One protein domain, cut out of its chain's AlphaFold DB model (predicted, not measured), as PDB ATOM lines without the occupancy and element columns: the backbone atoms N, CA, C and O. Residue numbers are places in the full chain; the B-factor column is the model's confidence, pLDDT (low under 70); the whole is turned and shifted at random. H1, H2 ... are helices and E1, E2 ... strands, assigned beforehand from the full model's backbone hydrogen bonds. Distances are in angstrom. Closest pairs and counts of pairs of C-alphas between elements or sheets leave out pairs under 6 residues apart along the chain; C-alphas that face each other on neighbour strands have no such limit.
ATOM      1  N   ARG A   7      77.115   1.782 239.660       74.12
ATOM      2  CA  ARG A   7      76.347   0.608 239.205       74.12
ATOM      3  C   ARG A   7      77.235  -0.557 238.738       74.12
ATOM      4  O   ARG A   7      76.778  -1.412 237.986       74.12
ATOM      5  N   GLY A   8      78.511  -0.568 239.127       79.25
ATOM      6  CA  GLY A   8      79.484  -1.596 238.757       79.25
ATOM      7  C   GLY A   8      80.414  -1.192 237.612       79.25
ATOM      8  O   GLY A   8      80.506  -0.027 237.219       79.25
ATOM      9  N   MET A   9      81.158  -2.163 237.085       78.62
ATOM     10  CA  MET A   9      82.127  -1.924 236.015       78.62
ATOM     11  C   MET A   9      81.413  -1.774 234.668       78.62
ATOM     12  O   MET A   9      80.702  -2.674 234.223       78.62
ATOM     13  N   LYS A  10      81.622  -0.642 233.997       77.94
ATOM     14  CA  LYS A  10      81.130  -0.390 232.641       77.94
ATOM     15  C   LYS A  10      82.285  -0.491 231.657       77.94
ATOM     16  O   LYS A  10      83.352   0.079 231.879       77.94
ATOM     17  N   LYS A  11      82.068  -1.225 230.567       81.44
ATOM     18  CA  LYS A  11      82.980  -1.274 229.423       81.44
ATOM     19  C   LYS A  11      82.383  -0.442 228.296       81.44
ATOM     20  O   LYS A  11      81.179  -0.497 228.064       81.44
ATOM     21  N   GLY A  12      83.228   0.325 227.627       79.81
ATOM     22  CA  GLY A  12      82.858   1.137 226.475       79.81
ATOM     23  C   GLY A  12      83.962   1.118 225.429       79.81
ATOM     24  O   GLY A  12      85.136   0.892 225.747       79.81
ATOM     25  N   VAL A  13      83.581   1.354 224.180       84.50
ATOM     26  CA  VAL A  13      84.494   1.513 223.049       84.50
ATOM     27  C   VAL A  13      84.090   2.791 222.330       84.50
ATOM     28  O   VAL A  13      82.935   2.932 221.940       84.50
ATOM     29  N   LEU A  14      85.031   3.722 222.184       84.94
ATOM     30  CA  LEU A  14      84.861   4.863 221.293       84.94
ATOM     31  C   LEU A  14      85.359   4.448 219.914       84.94
ATOM     32  O   LEU A  14      86.534   4.131 219.745       84.94
ATOM     33  N   THR A  15      84.452   4.415 218.946       86.25
ATOM     34  CA  THR A  15      84.757   4.073 217.554       86.25
ATOM     35  C   THR A  15      85.021   5.337 216.745       86.25
ATOM     36  O   THR A  15      84.615   6.431 217.142       86.25
ATOM     37  N   ASN A  16      85.677   5.208 215.589       86.50
ATOM     38  CA  ASN A  16      85.977   6.332 214.688       86.50
ATOM     39  C   ASN A  16      86.743   7.468 215.390       86.50
ATOM     40  O   ASN A  16      86.392   8.643 215.284       86.50
ATOM     41  N   VAL A  17      87.774   7.099 216.149       85.31
ATOM     42  CA  VAL A  17      88.718   8.025 216.780       85.31
ATOM     43  C   VAL A  17      90.108   7.817 216.204       85.31
ATOM     44  O   VAL A  17      90.484   6.699 215.858       85.31
ATOM     45  N   TRP A  18      90.889   8.890 216.140       83.44
ATOM     46  CA  TRP A  18      92.306   8.796 215.817       83.44
ATOM     47  C   TRP A  18      93.081   8.276 217.026       83.44
ATOM     48  O   TRP A  18      92.983   8.834 218.119       83.44
ATOM     49  N   HIS A  19      93.869   7.224 216.828       80.81
ATOM     50  CA  HIS A  19      94.729   6.643 217.856       80.81
ATOM     51  C   HIS A  19      96.196   6.767 217.441       80.81
ATOM     52  O   HIS A  19      96.533   6.414 216.321       80.81
ATOM     53  N   ILE A  20      97.090   7.250 218.305       79.94
ATOM     54  CA  ILE A  20      98.522   7.382 217.984       79.94
ATOM     55  C   ILE A  20      99.304   6.368 218.832       79.94
ATOM     56  O   ILE A  20      99.612   6.674 219.982       79.94
ATOM     57  N   PRO A  21      99.685   5.190 218.295       74.69
ATOM     58  CA  PRO A  21     100.288   4.122 219.102       74.69
ATOM     59  C   PRO A  21     101.632   4.490 219.735       74.69
ATOM     60  O   PRO A  21     102.015   3.921 220.748       74.69
ATOM     61  N   LYS A  22     102.375   5.416 219.114       76.56
ATOM     62  CA  LYS A  22     103.702   5.850 219.580       76.56
ATOM     63  C   LYS A  22     103.643   6.948 220.644       76.56
ATOM     64  O   LYS A  22     104.689   7.366 221.133       76.56
ATOM     65  N   LEU A  23     102.457   7.463 220.970       79.56
ATOM     66  CA  LEU A  23     102.319   8.493 221.989       79.56
ATOM     67  C   LEU A  23     102.422   7.847 223.376       79.56
ATOM     68  O   LEU A  23     101.751   6.861 223.659       79.56
ATOM     69  N   SER A  24     103.246   8.414 224.257       76.75
ATOM     70  CA  SER A  24     103.497   7.848 225.592       76.75
ATOM     71  C   SER A  24     102.257   7.801 226.492       76.75
ATOM     72  O   SER A  24     102.201   7.014 227.437       76.75
ATOM     73  N   ARG A  25     101.259   8.649 226.219       79.44
ATOM     74  CA  ARG A  25      99.974   8.711 226.921       79.44
ATOM     75  C   ARG A  25      98.851   8.839 225.898       79.44
ATOM     76  O   ARG A  25      98.928   9.678 225.007       79.44
ATOM     77  N   ASN A  26      97.796   8.047 226.051       81.31
ATOM     78  CA  ASN A  26      96.633   8.122 225.169       81.31
ATOM     79  C   ASN A  26      95.832   9.402 225.426       81.31
ATOM     80  O   ASN A  26      95.548   9.739 226.577       81.31
ATOM     81  N   LEU A  27      95.428  10.081 224.352       87.88
ATOM     82  CA  LEU A  27      94.485  11.197 224.416       87.88
ATOM     83  C   LEU A  27      93.046  10.683 224.334       87.88
ATOM     84  O   LEU A  27      92.757   9.703 223.648       87.88
ATOM     85  N   PHE A  28      92.134  11.369 225.019       89.44
ATOM     86  CA  PHE A  28      90.711  11.047 225.012       89.44
ATOM     87  C   PHE A  28      89.934  12.030 224.143       89.44
ATOM     88  O   PHE A  28      89.991  13.240 224.361       89.44
ATOM     89  N   SER A  29      89.185  11.518 223.167       90.88
ATOM     90  CA  SER A  29      88.375  12.363 222.289       90.88
ATOM     91  C   SER A  29      87.063  12.757 222.968       90.88
ATOM     92  O   SER A  29      86.062  12.046 222.873       90.88
ATOM     93  N   VAL A  30      87.069  13.916 223.634       91.88
ATOM     94  CA  VAL A  30      85.870  14.495 224.264       91.88
ATOM     95  C   VAL A  30      84.780  14.735 223.228       91.88
ATOM     96  O   VAL A  30      83.659  14.302 223.438       91.88
ATOM     97  N   GLY A  31      85.112  15.332 222.078       92.56
ATOM     98  CA  GLY A  31      84.129  15.610 221.024       92.56
ATOM     99  C   GLY A  31      83.450  14.350 220.480       92.56
ATOM    100  O   GLY A  31      82.251  14.357 220.198       92.56
ATOM    101  N   ARG A  32      84.189  13.233 220.375       92.00
ATOM    102  CA  ARG A  32      83.585  11.950 219.993       92.00
ATOM    103  C   ARG A  32      82.683  11.416 221.096       92.00
ATOM    104  O   ARG A  32      81.566  10.999 220.813       92.00
ATOM    105  N   PHE A  33      83.147  11.467 222.342       90.81
ATOM    106  CA  PHE A  33      82.362  11.032 223.490       90.81
ATOM    107  C   PHE A  33      81.060  11.830 223.633       90.81
ATOM    108  O   PHE A  33      80.005  11.235 223.823       90.81
ATOM    109  N   THR A  34      81.099  13.156 223.477       91.50
ATOM    110  CA  THR A  34      79.904  14.006 223.578       91.50
ATOM    111  C   THR A  34      78.901  13.761 222.464       91.50
ATOM    112  O   THR A  34      77.707  13.932 222.680       91.50
ATOM    113  N   LYS A  35      79.369  13.332 221.288       90.69
ATOM    114  CA  LYS A  35      78.502  12.948 220.170       90.69
ATOM    115  C   LYS A  35      77.808  11.603 220.402       90.69
ATOM    116  O   LYS A  35      76.637  11.471 220.067       90.69
ATOM    117  N   ASP A  36      78.528  10.618 220.937       88.06
ATOM    118  CA  ASP A  36      78.045   9.232 220.998       88.06
ATOM    119  C   ASP A  36      77.428   8.850 222.357       88.06
ATOM    120  O   ASP A  36      76.613   7.932 222.424       88.06
ATOM    121  N   VAL A  37      77.832   9.505 223.452       86.38
ATOM    122  CA  VAL A  37      77.491   9.091 224.826       86.38
ATOM    123  C   VAL A  37      76.707  10.160 225.577       86.38
ATOM    124  O   VAL A  37      75.647   9.856 226.119       86.38
ATOM    125  N   GLY A  38      77.228  11.385 225.653       88.69
ATOM    126  CA  GLY A  38      76.594  12.447 226.432       88.69
ATOM    127  C   GLY A  38      77.533  13.588 226.817       88.69
ATOM    128  O   GLY A  38      78.747  13.493 226.613       88.69
ATOM    129  N   PRO A  39      76.983  14.684 227.362       91.81
ATOM    130  CA  PRO A  39      77.741  15.888 227.677       91.81
ATOM    131  C   PRO A  39      78.838  15.621 228.710       91.81
ATOM    132  O   PRO A  39      78.710  14.762 229.586       91.81
ATOM    133  N   VAL A  40      79.920  16.394 228.596       93.12
ATOM    134  CA  VAL A  40      81.055  16.373 229.519       93.12
ATOM    135  C   VAL A  40      81.222  17.754 230.135       93.12
ATOM    136  O   VAL A  40      81.332  18.742 229.412       93.12
ATOM    137  N   THR A  41      81.294  17.803 231.459       93.56
ATOM    138  CA  THR A  41      81.511  19.018 232.243       93.56
ATOM    139  C   THR A  41      82.888  18.960 232.895       93.56
ATOM    140  O   THR A  41      83.277  17.936 233.458       93.56
ATOM    141  N   PHE A  42      83.635  20.059 232.810       93.25
ATOM    142  CA  PHE A  42      84.926  20.227 233.471       93.25
ATOM    143  C   PHE A  42      84.750  21.125 234.693       93.25
ATOM    144  O   PHE A  42      84.254  22.243 234.579       93.25
ATOM    145  N   GLU A  43      85.167  20.627 235.848       91.88
ATOM    146  CA  GLU A  43      85.119  21.310 237.138       91.88
ATOM    147  C   GLU A  43      86.543  21.434 237.702       91.88
ATOM    148  O   GLU A  43      87.521  20.973 237.103       91.88
ATOM    149  N   SER A  44      86.690  22.107 238.844       89.19
ATOM    150  CA  SER A  44      88.005  22.378 239.440       89.19
ATOM    151  C   SER A  44      88.769  21.112 239.846       89.19
ATOM    152  O   SER A  44      90.000  21.111 239.843       89.19
ATOM    153  N   ASP A  45      88.055  20.045 240.197       87.25
ATOM    154  CA  ASP A  45      88.582  18.780 240.717       87.25
ATOM    155  C   ASP A  45      88.658  17.663 239.656       87.25
ATOM    156  O   ASP A  45      89.444  16.719 239.792       87.25
ATOM    157  N   GLY A  46      87.908  17.775 238.559       92.25
ATOM    158  CA  GLY A  46      87.865  16.729 237.546       92.25
ATOM    159  C   GLY A  46      86.989  17.030 236.339       92.25
ATOM    160  O   GLY A  46      86.492  18.135 236.142       92.25
ATOM    161  N   CYS A  47      86.816  16.012 235.504       92.94
ATOM    162  CA  CYS A  47      85.885  16.034 234.387       92.94
ATOM    163  C   CYS A  47      84.864  14.907 234.524       92.94
ATOM    164  O   CYS A  47      85.191  13.783 234.920       92.94
ATOM    165  N   PHE A  48      83.616  15.222 234.195       91.62
ATOM    166  CA  PHE A  48      82.467  14.375 234.466       91.62
ATOM    167  C   PHE A  48      81.589  14.234 233.230       91.62
ATOM    168  O   PHE A  48      81.365  15.210 232.527       91.62
ATOM    169  N   ALA A  49      81.072  13.036 232.980       89.88
ATOM    170  CA  ALA A  49      80.031  12.792 231.993       89.88
ATOM    171  C   ALA A  49      78.669  12.710 232.677       89.88
ATOM    172  O   ALA A  49      78.553  12.041 233.704       89.88
ATOM    173  N   ASP A  50      77.645  13.315 232.085       86.19
ATOM    174  CA  ASP A  50      76.259  13.025 232.454       86.19
ATOM    175  C   ASP A  50      75.683  12.007 231.470       86.19
ATOM    176  O   ASP A  50      75.698  12.205 230.253       86.19
ATOM    177  N   ASN A  51      75.199  10.886 231.999       79.31
ATOM    178  CA  ASN A  51      74.454   9.916 231.219       79.31
ATOM    179  C   ASN A  51      73.253   9.416 232.022       79.31
ATOM    180  O   ASN A  51      73.410   8.719 233.030       79.31
ATOM    181  N   LYS A  52      72.044   9.737 231.545       79.12
ATOM    182  CA  LYS A  52      70.766   9.312 232.143       79.12
ATOM    183  C   LYS A  52      70.665   9.656 233.639       79.12
ATOM    184  O   LYS A  52      70.203   8.831 234.428       79.12
ATOM    185  N   GLY A  53      71.126  10.848 234.028       77.50
ATOM    186  CA  GLY A  53      71.055  11.339 235.407       77.50
ATOM    187  C   GLY A  53      72.104  10.739 236.346       77.50
ATOM    188  O   GLY A  53      72.002  10.892 237.561       77.50
ATOM    189  N   LEU A  54      73.108  10.037 235.810       81.00
ATOM    190  CA  LEU A  54      74.299   9.654 236.560       81.00
ATOM    191  C   LEU A  54      75.491  10.483 236.107       81.00
ATOM    192  O   LEU A  54      75.905  10.409 234.951       81.00
ATOM    193  N   LYS A  55      76.099  11.169 237.074       84.75
ATOM    194  CA  LYS A  55      77.379  11.851 236.911       84.75
ATOM    195  C   LYS A  55      78.517  10.838 237.059       84.75
ATOM    196  O   LYS A  55      78.675  10.213 238.108       84.75
ATOM    197  N   TRP A  56      79.289  10.628 235.999       85.94
ATOM    198  CA  TRP A  56      80.435   9.717 235.971       85.94
ATOM    199  C   TRP A  56      81.727  10.515 235.936       85.94
ATOM    200  O   TRP A  56      81.907  11.326 235.037       85.94
ATOM    201  N   GLN A  57      82.653  10.258 236.856       88.75
ATOM    202  CA  GLN A  57      83.968  10.888 236.801       88.75
ATOM    203  C   GLN A  57      84.816  10.243 235.699       88.75
ATOM    204  O   GLN A  57      85.220   9.085 235.810       88.75
ATOM    205  N   LEU A  58      85.083  10.997 234.633       90.25
ATOM    206  CA  LEU A  58      85.934  10.570 233.523       90.25
ATOM    207  C   LEU A  58      87.414  10.739 233.853       90.25
ATOM    208  O   LEU A  58      88.232   9.922 233.433       90.25
ATOM    209  N   GLY A  59      87.760  11.783 234.604       92.06
ATOM    210  CA  GLY A  59      89.138  12.089 234.952       92.06
ATOM    211  C   GLY A  59      89.271  13.032 236.140       92.06
ATOM    212  O   GLY A  59      88.339  13.752 236.493       92.06
ATOM    213  N   ALA A  60      90.448  13.009 236.751       93.12
ATOM    214  CA  ALA A  60      90.836  13.866 237.862       93.12
ATOM    215  C   ALA A  60      91.940  14.825 237.417       93.12
ATOM    216  O   ALA A  60      92.752  14.497 236.545       93.12
ATOM    217  N   ARG A  61      91.981  16.020 238.007       92.06
ATOM    218  CA  ARG A  61      93.013  17.005 237.682       92.06
ATOM    219  C   ARG A  61      94.394  16.512 238.131       92.06
ATOM    220  O   ARG A  61      94.577  16.124 239.280       92.06
ATOM    221  N   GLU A  62      95.375  16.556 237.235       89.69
ATOM    222  CA  GLU A  62      96.760  16.156 237.501       89.69
ATOM    223  C   GLU A  62      97.713  17.268 237.029       89.69
ATOM    224  O   GLU A  62      97.765  17.628 235.852       89.69
ATOM    225  N   GLY A  63      98.470  17.852 237.961       83.62
ATOM    226  CA  GLY A  63      99.482  18.866 237.655       83.62
ATOM    227  C   GLY A  63      98.937  20.174 237.056       83.62
ATOM    228  O   GLY A  63      97.919  20.722 237.489       83.62
ATOM    229  N   LYS A  64      99.668  20.729 236.079       83.06
ATOM    230  CA  LYS A  64      99.424  22.062 235.497       83.06
ATOM    231  C   LYS A  64      98.402  22.014 234.353       83.06
ATOM    232  O   LYS A  64      98.747  22.228 233.198       83.06
ATOM    233  N   GLY A  65      97.139  21.753 234.695       83.88
ATOM    234  CA  GLY A  65      96.006  21.887 233.765       83.88
ATOM    235  C   GLY A  65      95.667  20.642 232.944       83.88
ATOM    236  O   GLY A  65      94.879  20.742 232.008       83.88
ATOM    237  N   LEU A  66      96.224  19.477 233.286       89.62
ATOM    238  CA  LEU A  66      95.863  18.208 232.656       89.62
ATOM    239  C   LEU A  66      94.803  17.471 233.479       89.62
ATOM    240  O   LEU A  66      94.710  17.635 234.696       89.62
ATOM    241  N   PHE A  67      94.027  16.628 232.800       92.00
ATOM    242  CA  PHE A  67      93.077  15.710 233.421       92.00
ATOM    243  C   PHE A  67      93.498  14.279 233.104       92.00
ATOM    244  O   PHE A  67      93.537  13.871 231.941       92.00
ATOM    245  N   LYS A  68      93.821  13.515 234.144       91.44
ATOM    246  CA  LYS A  68      94.141  12.097 234.032       91.44
ATOM    247  C   LYS A  68      92.855  11.296 234.063       91.44
ATOM    248  O   LYS A  68      92.057  11.437 234.983       91.44
ATOM    249  N   LEU A  69      92.669  10.432 233.074       90.88
ATOM    250  CA  LEU A  69      91.477   9.601 232.990       90.88
ATOM    251  C   LEU A  69      91.407   8.591 234.147       90.88
ATOM    252  O   LEU A  69      92.367   7.865 234.405       90.88
ATOM    253  N   CYS A  70      90.240   8.481 234.781       87.88
ATOM    254  CA  CYS A  70      89.926   7.526 235.854       87.88
ATOM    255  C   CYS A  70      89.477   6.157 235.305       87.88
ATOM    256  O   CYS A  70      88.670   5.446 235.902       87.88
ATOM    257  N   MET A  71      89.966   5.793 234.124       84.56
ATOM    258  CA  MET A  71      89.517   4.636 233.357       84.56
ATOM    259  C   MET A  71      90.719   3.926 232.755       84.56
ATOM    260  O   MET A  71      91.686   4.552 232.324       84.56
ATOM    261  N   THR A  72      90.641   2.599 232.714       78.94
ATOM    262  CA  THR A  72      91.731   1.784 232.182       78.94
ATOM    263  C   THR A  72      91.494   1.579 230.687       78.94
ATOM    264  O   THR A  72      90.414   1.102 230.293       78.94
ATOM    265  N   PRO A  73      92.446   1.954 229.814       72.25
ATOM    266  CA  PRO A  73      92.365   1.573 228.417       72.25
ATOM    267  C   PRO A  73      92.369   0.043 228.342       72.25
ATOM    268  O   PRO A  73      93.236  -0.622 228.896       72.25
TER     269      PRO A  73
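What this domain is: This is residues 7 to 73 of the 150 residues of the protein "gag_pre-integrs domain-containing protein" of Phytophthora ramorum (UniProt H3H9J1). An antiparallel sheet of four strands, E2 to E5, curls like part of a barrel; the short helix H1 grazes it by E2 and E3, and the first strand, E1, is set away from it. Between E1 and H1 the chain swings out in a wide loop, residues 12 to 29, with no named element in its 18 residues. The printed part has 67 residues, with one named helix and five named strands in the order E1, H1, E2, E3, E4, E5, and the sheet's order is E2, E3, E4, E5. The class is mixed, helices and strands, though under half of the residues, 33 of 67, are in named elements. The whole is compact, with a radius of gyration of the C-alphas of 12.3 A, and its C-alphas span 37 by 29 by 22 A.

Where its parts are: The first strand, E1, holds residues 8 to 11 and is 10.0 A long from first to last C-alpha; C-alpha 8 is at (79.484, -1.596, 238.757). The helix H1 holds residues 30 to 36 and measures 10.0 A, with C-alpha 30 at (85.870, 14.495, 224.264). Strand E2 holds residues 40 to 42 and measures 6.7 A. Strand E3 holds residues 46 to 51 and measures 16.3 A. Strand E4, residues 54 to 62, is the longest strand with 9 residues and 23.4 A. Strand E5 holds residues 66 to 69, measures 9.7 A, and ends with C-alpha 69 at (91.477, 9.601, 232.990).

How they stand to each other: The strands E2, E3, E4 and E5 form a meander, each strand after the first being the antiparallel neighbour of the one before. From edge to edge the strands' lines turn by 44 degrees and the way across the sheet turns by 111 degrees. E2 and E5 are the edge strands; E3 and E4 are inner strands. E2 and E3 form a hairpin, with 156 degrees between their directions; N 41 and O 48 are within hydrogen-bond range at 2.8 A. E3 and E4 form a hairpin at 161 degrees, and here the C-alphas of Gly 46 and Ala 60 face each other at 4.1 A. In that pair N 49 and O 56 are 2.8 A apart and N 51 and O 54 are 3.1 A apart, both within hydrogen-bond range. E4 and E5 form a hairpin at 130 degrees, where N 62 and O 66 are within hydrogen-bond range at 2.8 A. The closest C-alphas of E3 and E5, those of Gly 46 and Phe 67, are 6.7 A apart. H1 is on the sheet but only grazes it, with its residues 30 to 34. The closest C-alphas of H1 and E2, those of Thr 34 and Val 40, are 6.5 A apart. In H1 every O i to N i+4 pair is within hydrogen-bond range. E1 pairs with no named strand and is apart from H1 and from E2, E3, E4 and E5.

The domain as a whole: The two C-alphas farthest apart are those of Lys 22 and Gly 53, at 36.7 A. The first and last printed C-alphas, those of Arg 7 and Pro 73, are 19.3 A apart. The printed part has no cut, and the full chain has 150 residues. The link from E1 to H1 is long, with 18 residues, and its C-alphas lie 6 to 20 A from the mean of all C-alphas. The links from H1 to E2, E2 to E3, E3 to E4 and E4 to E5 are tight. The mean pLDDT of the printed part is 85.9, and no printed residue is under 70.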